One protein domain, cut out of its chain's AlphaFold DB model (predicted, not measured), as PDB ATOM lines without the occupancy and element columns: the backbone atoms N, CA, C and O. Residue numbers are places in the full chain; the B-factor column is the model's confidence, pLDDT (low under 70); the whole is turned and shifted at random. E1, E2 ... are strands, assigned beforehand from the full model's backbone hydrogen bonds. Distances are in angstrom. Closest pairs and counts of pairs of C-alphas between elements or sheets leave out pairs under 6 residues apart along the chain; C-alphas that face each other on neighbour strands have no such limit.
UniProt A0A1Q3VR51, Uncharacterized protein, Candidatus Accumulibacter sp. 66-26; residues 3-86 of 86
ATOM      1  N   ILE A   3      92.592  90.398  83.331       98.12
ATOM      2  CA  ILE A   3      93.028  91.786  83.525       98.12
ATOM      3  C   ILE A   3      92.031  92.446  84.467       98.12
ATOM      4  O   ILE A   3      90.829  92.426  84.204       98.12
ATOM      5  N   GLN A   4      92.530  93.027  85.550       98.19
ATOM      6  CA  GLN A   4      91.727  93.691  86.561       98.19
ATOM      7  C   GLN A   4      92.304  95.073  86.853       98.19
ATOM      8  O   GLN A   4      93.411  95.207  87.380       98.19
ATOM      9  N   LYS A   5      91.511  96.110  86.564       97.81
ATOM     10  CA  LYS A   5      91.785  97.462  87.056       97.81
ATOM     11  C   LYS A   5      91.511  97.520  88.552       97.81
ATOM     12  O   LYS A   5      90.509  96.986  89.030       97.81
ATOM     13  N   MET A   6      92.398  98.175  89.278       97.44
ATOM     14  CA  MET A   6      92.382  98.275  90.729       97.44
ATOM     15  C   MET A   6      92.463  99.751  91.155       97.44
ATOM     16  O   MET A   6      92.764 100.625  90.334       97.44
ATOM     17  N   PRO A   7      92.179 100.064  92.432       97.31
ATOM     18  CA  PRO A   7      92.330 101.416  92.961       97.31
ATOM     19  C   PRO A   7      93.724 102.018  92.723       97.31
ATOM     20  O   PRO A   7      94.703 101.316  92.465       97.31
ATOM     21  N   TRP A   8      93.820 103.345  92.833       95.50
ATOM     22  CA  TRP A   8      95.078 104.099  92.704       95.50
ATOM     23  C   TRP A   8      95.794 103.940  91.353       95.50
ATOM     24  O   TRP A   8      97.025 103.957  91.304       95.50
ATOM     25  N   ASN A   9      95.023 103.811  90.267       96.62
ATOM     26  CA  ASN A   9      95.528 103.620  88.903       96.62
ATOM     27  C   ASN A   9      96.495 102.437  88.800       96.62
ATOM     28  O   ASN A   9      97.547 102.533  88.163       96.62
ATOM     29  N   THR A  10      96.145 101.339  89.469       98.12
ATOM     30  CA  THR A  10      96.885 100.085  89.371       98.12
ATOM     31  C   THR A  10      96.138  99.075  88.513       98.12
ATOM     32  O   THR A  10      94.913  99.110  88.399       98.12
ATOM     33  N   GLU A  11      96.879  98.173  87.884       98.50
ATOM     34  CA  GLU A  11      96.328  97.097  87.068       98.50
ATOM     35  C   GLU A  11      97.071  95.801  87.368       98.50
ATOM     36  O   GLU A  11      98.302  95.767  87.372       98.50
ATOM     37  N   LEU A  12      96.315  94.736  87.619       98.31
ATOM     38  CA  LEU A  12      96.837  93.382  87.703       98.31
ATOM     39  C   LEU A  12      96.432  92.632  86.439       98.31
ATOM     40  O   LEU A  12      95.251  92.571  86.099       98.31
ATOM     41  N   SER A  13      97.396  92.003  85.780       98.25
ATOM     42  CA  SER A  13      97.131  91.022  84.733       98.25
ATOM     43  C   SER A  13      97.805  89.698  85.050       98.25
ATOM     44  O   SER A  13      98.913  89.663  85.583       98.25
ATOM     45  N   VAL A  14      97.115  88.601  84.745       97.69
ATOM     46  CA  VAL A  14      97.593  87.231  84.947       97.69
ATOM     47  C   VAL A  14      97.271  86.402  83.709       97.69
ATOM     48  O   VAL A  14      96.139  86.388  83.216       97.69
ATOM     49  N   THR A  15      98.260  85.668  83.218       97.69
ATOM     50  CA  THR A  15      98.130  84.777  82.070       97.69
ATOM     51  C   THR A  15      98.652  83.403  82.434       97.69
ATOM     52  O   THR A  15      99.769  83.258  82.920       97.69
ATOM     53  N   GLN A  16      97.843  82.383  82.163       95.94
ATOM     54  CA  GLN A  16      98.244  80.992  82.288       95.94
ATOM     55  C   GLN A  16      98.262  80.359  80.900       95.94
ATOM     56  O   GLN A  16      97.272  80.416  80.168       95.94
ATOM     57  N   HIS A  17      99.398  79.781  80.538       94.06
ATOM     58  CA  HIS A  17      99.598  79.038  79.307       94.06
ATOM     59  C   HIS A  17      99.621  77.551  79.637       94.06
ATOM     60  O   HIS A  17     100.435  77.118  80.450       94.06
ATOM     61  N   HIS A  18      98.751  76.787  78.988       94.69
ATOM     62  CA  HIS A  18      98.745  75.328  79.042       94.69
ATOM     63  C   HIS A  18      99.400  74.825  77.764       94.69
ATOM     64  O   HIS A  18      98.849  75.006  76.678       94.69
ATOM     65  N   VAL A  19     100.600  74.266  77.883       92.38
ATOM     66  CA  VAL A  19     101.399  73.828  76.738       92.38
ATOM     67  C   VAL A  19     101.472  72.309  76.761       92.38
ATOM     68  O   VAL A  19     101.924  71.714  77.736       92.38
ATOM     69  N   SER A  20     100.995  71.676  75.689       92.69
ATOM     70  CA  SER A  20     101.083  70.223  75.542       92.69
ATOM     71  C   SER A  20     102.522  69.781  75.259       92.69
ATOM     72  O   SER A  20     103.383  70.585  74.892       92.69
ATOM     73  N   SER A  21     102.771  68.479  75.400       92.62
ATOM     74  CA  SER A  21     104.053  67.874  75.044       92.62
ATOM     75  C   SER A  21     104.426  68.252  73.613       92.62
ATOM     76  O   SER A  21     103.649  68.034  72.682       92.62
ATOM     77  N   THR A  22     105.626  68.795  73.434       89.88
ATOM     78  CA  THR A  22     106.072  69.346  72.152       89.88
ATOM     79  C   THR A  22     107.367  68.679  71.718       89.88
ATOM     80  O   THR A  22     108.289  68.497  72.506       89.88
ATOM     81  N   ARG A  23     107.463  68.317  70.438       89.75
ATOM     82  CA  ARG A  23     108.697  67.831  69.817       89.75
ATOM     83  C   ARG A  23     109.069  68.791  68.696       89.75
ATOM     84  O   ARG A  23     108.326  68.902  67.729       89.75
ATOM     85  N   TRP A  24     110.211  69.465  68.827       83.44
ATOM     86  CA  TRP A  24     110.604  70.478  67.849       83.44
ATOM     87  C   TRP A  24     111.156  69.888  66.545       83.44
ATOM     88  O   TRP A  24     110.822  70.352  65.459       83.44
ATOM     89  N   THR A  25     111.990  68.846  66.625       84.75
ATOM     90  CA  THR A  25     112.452  68.083  65.452       84.75
ATOM     91  C   THR A  25     112.246  66.587  65.661       84.75
ATOM     92  O   THR A  25     112.208  66.113  66.797       84.75
ATOM     93  N   GLN A  26     112.151  65.813  64.571       81.69
ATOM     94  CA  GLN A  26     112.000  64.349  64.647       81.69
ATOM     95  C   GLN A  26     113.114  63.662  65.453       81.69
ATOM     96  O   GLN A  26     112.843  62.687  66.148       81.69
ATOM     97  N   ASN A  27     114.335  64.204  65.415       81.75
ATOM     98  CA  ASN A  27     115.519  63.616  66.050       81.75
ATOM     99  C   ASN A  27     115.705  64.029  67.522       81.75
ATOM    100  O   ASN A  27     116.726  63.698  68.120       81.75
ATOM    101  N   GLN A  28     114.773  64.783  68.111       79.56
ATOM    102  CA  GLN A  28     114.864  65.230  69.502       79.56
ATOM    103  C   GLN A  28     113.850  64.518  70.399       79.56
ATOM    104  O   GLN A  28     112.764  64.111  69.972       79.56
ATOM    105  N   ASN A  29     114.205  64.383  71.676       85.62
ATOM    106  CA  ASN A  29     113.260  63.954  72.702       85.62
ATOM    107  C   ASN A  29     112.143  64.989  72.837       85.62
ATOM    108  O   ASN A  29     112.391  66.193  72.734       85.62
ATOM    109  N   ALA A  30     110.921  64.506  73.056       87.38
ATOM    110  CA  ALA A  30     109.799  65.381  73.340       87.38
ATOM    111  C   ALA A  30     110.037  66.123  74.659       87.38
ATOM    112  O   ALA A  30     110.556  65.566  75.628       87.38
ATOM    113  N   VAL A  31     109.653  67.388  74.668       91.31
ATOM    114  CA  VAL A  31     109.588  68.212  75.861       91.31
ATOM    115  C   VAL A  31     108.242  67.944  76.540       91.31
ATOM    116  O   VAL A  31     107.219  67.982  75.848       91.31
ATOM    117  N   PRO A  32     108.218  67.655  77.856       91.44
ATOM    118  CA  PRO A  32     106.978  67.392  78.580       91.44
ATOM    119  C   PRO A  32     105.986  68.555  78.507       91.44
ATOM    120  O   PRO A  32     106.372  69.711  78.344       91.44
ATOM    121  N   ALA A  33     104.699  68.243  78.675       92.62
ATOM    122  CA  ALA A  33     103.683  69.269  78.864       92.62
ATOM    123  C   ALA A  33     103.995  70.108  80.115       92.62
ATOM    124  O   ALA A  33     104.478  69.579  81.118       92.62
ATOM    125  N   TYR A  34     103.694  71.400  80.063       91.88
ATOM    126  CA  TYR A  34     103.920  72.310  81.179       91.88
ATOM    127  C   TYR A  34     102.849  73.398  81.253       91.88
ATOM    128  O   TYR A  34     102.166  73.718  80.277       91.88
ATOM    129  N   ILE A  35     102.727  73.990  82.440       93.25
ATOM    130  CA  ILE A  35     101.896  75.168  82.678       93.25
ATOM    131  C   ILE A  35     102.827  76.336  82.984       93.25
ATOM    132  O   ILE A  35     103.625  76.262  83.914       93.25
ATOM    133  N   ARG A  36     102.713  77.429  82.225       94.31
ATOM    134  CA  ARG A  36     103.438  78.676  82.501       94.31
ATOM    135  C   ARG A  36     102.478  79.724  83.031       94.31
ATOM    136  O   ARG A  36     101.488  80.028  82.372       94.31
ATOM    137  N   THR A  37     102.801  80.305  84.181       96.31
ATOM    138  CA  THR A  37     102.035  81.417  84.757       96.31
ATOM    139  C   THR A  37     102.867  82.692  84.749       96.31
ATOM    140  O   THR A  37     103.936  82.756  85.364       96.31
ATOM    141  N   ASP A  38     102.340  83.706  84.071       97.38
ATOM    142  CA  ASP A  38     102.914  85.040  83.952       97.38
ATOM    143  C   ASP A  38     101.955  86.046  84.598       97.38
ATOM    144  O   ASP A  38     100.734  85.901  84.504       97.38
ATOM    145  N   TRP A  39     102.486  87.073  85.254       98.00
ATOM    146  CA  TRP A  39     101.677  88.127  85.855       98.00
ATOM    147  C   TRP A  39     102.379  89.478  85.802       98.00
ATOM    148  O   TRP A  39     103.606  89.564  85.740       98.00
ATOM    149  N   ARG A  40     101.590  90.548  85.851       98.19
ATOM    150  CA  ARG A  40     102.077  91.924  85.857       98.19
ATOM    151  C   ARG A  40     101.216  92.784  86.766       98.19
ATOM    152  O   ARG A  40     100.000  92.821  86.603       98.19
ATOM    153  N   LEU A  41     101.870  93.493  87.678       98.44
ATOM    154  CA  LEU A  41     101.277  94.543  88.494       98.44
ATOM    155  C   LEU A  41     101.834  95.887  88.036       98.44
ATOM    156  O   LEU A  41     103.031  96.134  88.168       98.44
ATOM    157  N   ALA A  42     100.974  96.745  87.506       98.38
ATOM    158  CA  ALA A  42     101.349  98.050  86.990       98.38
ATOM    159  C   ALA A  42     100.706  99.181  87.786       98.38
ATOM    160  O   ALA A  42      99.624  99.014  88.350       98.38
ATOM    161  N   LYS A  43     101.375 100.332  87.817       98.19
ATOM    162  CA  LYS A  43     100.881 101.582  88.387       98.19
ATOM    163  C   LYS A  43     101.187 102.732  87.441       98.19
ATOM    164  O   LYS A  43     102.356 103.016  87.175       98.19
ATOM    165  N   SER A  44     100.147 103.430  87.007       97.56
ATOM    166  CA  SER A  44     100.285 104.636  86.191       97.56
ATOM    167  C   SER A  44     100.242 105.898  87.051       97.56
ATOM    168  O   SER A  44      99.463 106.000  88.001       97.56
ATOM    169  N   PHE A  45     101.070 106.884  86.715       96.62
ATOM    170  CA  PHE A  45     101.127 108.176  87.399       96.62
ATOM    171  C   PHE A  45     101.500 109.301  86.427       96.62
ATOM    172  O   PHE A  45     101.975 109.055  85.321       96.62
ATOM    173  N   ARG A  46     101.248 110.548  86.828       96.19
ATOM    174  CA  ARG A  46     101.557 111.744  86.034       96.19
ATOM    175  C   ARG A  46     102.681 112.537  86.676       96.19
ATOM    176  O   ARG A  46     102.668 112.729  87.890       96.19
ATOM    177  N   VAL A  47     103.602 113.031  85.854       95.69
ATOM    178  CA  VAL A  47     104.641 113.992  86.252       95.69
ATOM    179  C   VAL A  47     104.601 115.144  85.250       95.69
ATOM    180  O   VAL A  47     105.013 115.003  84.100       95.69
ATOM    181  N   GLY A  48     104.024 116.275  85.665       93.88
ATOM    182  CA  GLY A  48     103.719 117.379  84.752       93.88
ATOM    183  C   GLY A  48     102.756 116.938  83.634       93.88
ATOM    184  O   GLY A  48     101.735 116.315  83.939       93.88
ATOM    185  N   PRO A  49     103.049 117.237  82.354       94.12
ATOM    186  CA  PRO A  49     102.209 116.820  81.229       94.12
ATOM    187  C   PRO A  49     102.409 115.349  80.821       94.12
ATOM    188  O   PRO A  49     101.661 114.846  79.988       94.12
ATOM    189  N   GLN A  50     103.409 114.658  81.376       96.31
ATOM    190  CA  GLN A  50     103.799 113.313  80.952       96.31
ATOM    191  C   GLN A  50     103.110 112.231  81.794       96.31
ATOM    192  O   GLN A  50     102.992 112.348  83.020       96.31
ATOM    193  N   ASN A  51     102.683 111.151  81.136       96.50
ATOM    194  CA  ASN A  51     102.169 109.951  81.794       96.50
ATOM    195  C   ASN A  51     103.275 108.893  81.869       96.50
ATOM    196  O   ASN A  51     103.915 108.579  80.867       96.50
ATOM    197  N   PHE A  52     103.452 108.309  83.044       97.69
ATOM    198  CA  PHE A  52     104.427 107.263  83.320       97.69
ATOM    199  C   PHE A  52     103.744 106.011  83.847       97.69
ATOM    200  O   PHE A  52     102.644 106.063  84.406       97.69
ATOM    201  N   GLU A  53     104.433 104.885  83.717       98.06
ATOM    202  CA  GLU A  53     104.023 103.622  84.304       98.06
ATOM    203  C   GLU A  53     105.230 102.891  84.888       98.06
ATOM    204  O   GLU A  53     106.259 102.729  84.233       98.06
ATOM    205  N   VAL A  54     105.086 102.423  86.125       98.25
ATOM    206  CA  VAL A  54     105.991 101.437  86.717       98.25
ATOM    207  C   VAL A  54     105.268 100.102  86.791       98.25
ATOM    208  O   VAL A  54     104.108 100.047  87.199       98.25
ATOM    209  N   ALA A  55     105.937  99.019  86.404       98.44
ATOM    210  CA  ALA A  55     105.356  97.687  86.480       98.44
ATOM    211  C   ALA A  55     106.342  96.658  87.021       98.44
ATOM    212  O   ALA A  55     107.509  96.640  86.636       98.44
ATOM    213  N   TYR A  56     105.839  95.775  87.876       98.31
ATOM    214  CA  TYR A  56     106.530  94.581  88.335       98.31
ATOM    215  C   TYR A  56     105.938  93.370  87.620       98.31
ATOM    216  O   TYR A  56     104.733  93.125  87.685       98.31
ATOM    217  N   THR A  57     106.783  92.647  86.890       98.31
ATOM    218  CA  THR A  57     106.367  91.521  86.051       98.31
ATOM    219  C   THR A  57     107.054  90.256  86.523       98.31
ATOM    220  O   THR A  57     108.276  90.230  86.668       98.31
ATOM    221  N   GLY A  58     106.268  89.206  86.736       97.75
ATOM    222  CA  GLY A  58     106.745  87.848  86.939       97.75
ATOM    223  C   GLY A  58     106.492  87.013  85.686       97.75
ATOM    224  O   GLY A  58     105.370  86.958  85.189       97.75
ATOM    225  N   ARG A  59     107.527  86.343  85.181       95.38
ATOM    226  CA  ARG A  59     107.449  85.415  84.050       95.38
ATOM    227  C   ARG A  59     107.865  84.021  84.493       95.38
ATOM    228  O   ARG A  59     108.861  83.877  85.202       95.38
ATOM    229  N   SER A  60     107.119  83.010  84.057       93.75
ATOM    230  CA  SER A  60     107.342  81.608  84.426       93.75
ATOM    231  C   SER A  60     107.378  81.410  85.940       93.75
ATOM    232  O   SER A  60     108.236  80.729  86.475       93.75
ATOM    233  N   THR A  61     106.461  82.064  86.649       90.94
ATOM    234  CA  THR A  61     106.541  82.229  88.112       90.94
ATOM    235  C   THR A  61     106.241  80.969  88.915       90.94
ATOM    236  O   THR A  61     106.487  80.942  90.118       90.94
ATOM    237  N   ILE A  62     105.724  79.924  88.266       86.44
ATOM    238  CA  ILE A  62     105.389  78.651  88.899       86.44
ATOM    239  C   ILE A  62     106.150  77.547  88.177       86.44
ATOM    240  O   ILE A  62     105.798  77.183  87.056       86.44
ATOM    241  N   GLY A  63     107.162  77.012  88.857       82.25
ATOM    242  CA  GLY A  63     107.961  75.890  88.382       82.25
ATOM    243  C   GLY A  63     108.951  76.244  87.274       82.25
ATOM    244  O   GLY A  63     108.935  77.325  86.687       82.25
ATOM    245  N   GLU A  64     109.829  75.290  87.007       88.19
ATOM    246  CA  GLU A  64     110.739  75.321  85.872       88.19
ATOM    247  C   GLU A  64     110.206  74.394  84.786       88.19
ATOM    248  O   GLU A  64     109.569  73.377  85.075       88.19
ATOM    249  N   TYR A  65     110.467  74.727  83.527       89.19
ATOM    250  CA  TYR A  65     110.088  73.870  82.411       89.19
ATOM    251  C   TYR A  65     111.165  73.877  81.331       89.19
ATOM    252  O   TYR A  65     111.855  74.878  81.123       89.19
ATOM    253  N   GLY A  66     111.316  72.748  80.640       85.00
ATOM    254  CA  GLY A  66     112.095  72.691  79.406       85.00
ATOM    255  C   GLY A  66     111.301  73.344  78.280       85.00
ATOM    256  O   GLY A  66     110.105  73.102  78.179       85.00
ATOM    257  N   ASP A  67     111.933  74.177  77.459       83.31
ATOM    258  CA  ASP A  67     111.235  74.874  76.370       83.31
ATOM    259  C   ASP A  67     111.347  74.113  75.038       83.31
ATOM    260  O   ASP A  67     110.574  73.207  74.754       83.31
ATOM    261  N   PHE A  68     112.346  74.429  74.215       79.69
ATOM    262  CA  PHE A  68     112.568  73.797  72.906       79.69
ATOM    263  C   PHE A  68     113.382  72.490  72.982       79.69
ATOM    264  O   PHE A  68     113.218  71.583  72.169       79.69
ATOM    265  N   ARG A  69     114.294  72.401  73.955       80.31
ATOM    266  CA  ARG A  69     115.113  71.217  74.261       80.31
ATOM    267  C   ARG A  69     114.912  70.879  75.737       80.31
ATOM    268  O   ARG A  69     114.869  71.811  76.536       80.31
ATOM    269  N   PRO A  70     114.926  69.594  76.134       77.94
ATOM    270  CA  PRO A  70     114.746  69.208  77.537       77.94
ATOM    271  C   PRO A  70     115.727  69.867  78.520       77.94
ATOM    272  O   PRO A  70     115.379  70.085  79.668       77.94
ATOM    273  N   HIS A  71     116.933  70.222  78.066       82.56
ATOM    274  CA  HIS A  71     117.967  70.858  78.894       82.56
ATOM    275  C   HIS A  71     117.924  72.399  78.866       82.56
ATOM    276  O   HIS A  71     118.696  73.046  79.566       82.56
ATOM    277  N   TYR A  72     117.060  73.002  78.041       86.94
ATOM    278  CA  TYR A  72     116.848  74.453  78.015       86.94
ATOM    279  C   TYR A  72     115.784  74.801  79.047       86.94
ATOM    280  O   TYR A  72     114.606  74.948  78.721       86.94
ATOM    281  N   ILE A  73     116.228  74.873  80.297       89.75
ATOM    282  CA  ILE A  73     115.359  75.110  81.440       89.75
ATOM    283  C   ILE A  73     115.057  76.602  81.561       89.75
ATOM    284  O   ILE A  73     115.955  77.440  81.691       89.75
ATOM    285  N   ILE A  74     113.772  76.934  81.517       92.56
ATOM    286  CA  ILE A  74     113.269  78.259  81.849       92.56
ATOM    287  C   ILE A  74     112.951  78.280  83.334       92.56
ATOM    288  O   ILE A  74     112.105  77.529  83.814       92.56
ATOM    289  N   THR A  75     113.628  79.182  84.033       93.94
ATOM    290  CA  THR A  75     113.441  79.426  85.459       93.94
ATOM    291  C   THR A  75     112.502  80.611  85.700       93.94
ATOM    292  O   THR A  75     112.361  81.469  84.815       93.94
ATOM    293  N   PRO A  76     111.877  80.698  86.887       95.75
ATOM    294  CA  PRO A  76     111.129  81.876  87.305       95.75
ATOM    295  C   PRO A  76     111.970  83.148  87.237       95.75
ATOM    296  O   PRO A  76     113.121  83.183  87.679       95.75
ATOM    297  N   ARG A  77     111.400  84.218  86.675       95.50
ATOM    298  CA  ARG A  77     112.082  85.509  86.522       95.50
ATOM    299  C   ARG A  77     111.156  86.655  86.849       95.50
ATOM    300  O   ARG A  77     109.975  86.633  86.514       95.50
ATOM    301  N   HIS A  78     111.737  87.690  87.432       97.06
ATOM    302  CA  HIS A  78     111.035  88.911  87.764       97.06
ATOM    303  C   HIS A  78     111.817  90.118  87.271       97.06
ATOM    304  O   HIS A  78     113.047  90.120  87.294       97.06
ATOM    305  N   PHE A  79     111.106  91.146  86.834       97.69
ATOM    306  CA  PHE A  79     111.714  92.403  86.424       97.69
ATOM    307  C   PHE A  79     110.788  93.574  86.720       97.69
ATOM    308  O   PHE A  79     109.565  93.430  86.787       97.69
ATOM    309  N   VAL A  80     111.399  94.742  86.899       98.31
ATOM    310  CA  VAL A  80     110.705  96.020  87.033       98.31
ATOM    311  C   VAL A  80     110.959  96.821  85.765       98.31
ATOM    312  O   VAL A  80     112.098  96.917  85.311       98.31
ATOM    313  N   SER A  81     109.905  97.387  85.190       98.12
ATOM    314  CA  SER A  81     109.988  98.277  84.034       98.12
ATOM    315  C   SER A  81     109.439  99.653  84.383       98.12
ATOM    316  O   SER A  81     108.438  99.754  85.092       98.12
ATOM    317  N   LEU A  82     110.059 100.687  83.823       97.94
ATOM    318  CA  LEU A  82     109.549 102.054  83.806       97.94
ATOM    319  C   LEU A  82     109.334 102.459  82.347       97.94
ATOM    320  O   LEU A  82     110.248 102.320  81.535       97.94
ATOM    321  N   SER A  83     108.146 102.953  82.020       96.69
ATOM    322  CA  SER A  83     107.827 103.497  80.700       96.69
ATOM    323  C   SER A  83     107.227 104.895  80.811       96.69
ATOM    324  O   SER A  83     106.656 105.282  81.834       96.69
ATOM    325  N   MET A  84     107.384 105.657  79.733       96.44
ATOM    326  CA  MET A  84     106.750 106.951  79.519       96.44
ATOM    327  C   MET A  84     105.845 106.823  78.296       96.44
ATOM    328  O   MET A  84     106.297 106.369  77.246       96.44
ATOM    329  N   ASN A  85     104.584 107.221  78.436       83.38
ATOM    330  CA  ASN A  85     103.626 107.237  77.339       83.38
ATOM    331  C   ASN A  85     103.650 108.642  76.716       83.38
ATOM    332  O   ASN A  85     103.251 109.604  77.381       83.38
ATOM    333  N   LEU A  86     104.185 108.734  75.492       68.94
ATOM    334  CA  LEU A  86     104.223 109.947  74.662       68.94
ATOM    335  C   LEU A  86     102.857 110.240  74.035       68.94
ATOM    336  O   LEU A  86     102.177 109.266  73.640       68.94
TER     337      LEU A  86
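Overview. This is residues 3 to 86 of the 86 residues of an uncharacterized protein of Candidatus Accumulibacter sp. 66-26 (UniProt A0A1Q3VR51). A single long, twisted sheet of five antiparallel strands makes a rod, with two long loops, residues 20 to 33 and 60 to 76, toward one end. The printed part has 84 residues and no named helix; E1 to E5 follow in chain order across the sheet, a meander, each strand the antiparallel neighbour of the one before. The class is all strand; it is only just loose, close to extended, with a radius of gyration of the C-alphas of 17.5 A and spans of 58 by 21 by 17 A.

Arrangement. Edge strand E1, residues 3 to 6, and E2, residues 10 to 19, form a hairpin at 160 degrees, with N 4 and O 12 2.8 A apart. E2 and E3, residues 34 to 47, form a hairpin, with N 15 and O 38 at 2.8 A. E3 and E4, residues 50 to 59, do too, with N 43 and O 54 at 2.8 A. E4 and edge strand E5, residues 77 to 85, form the last hairpin, with N 59 and O 77 at 2.8 A. E1 and E5 are apart.

Along the chain. E1, 9.7 A long, begins at C-alpha 3 (93.028, 91.786, 83.525). E2 measures 29.5 A, E3 42.0 A, E4 28.3 A and E5 25.1 A, ending at C-alpha 85 (103.626, 107.237, 77.339).

Size, cuts and confidence. The C-alphas farthest apart, of Asn 27 and Gly 48, are 58.1 A apart. The printed part has no cut. Links E2 to E3 and E4 to E5 are long. Residue 86 is under pLDDT 70.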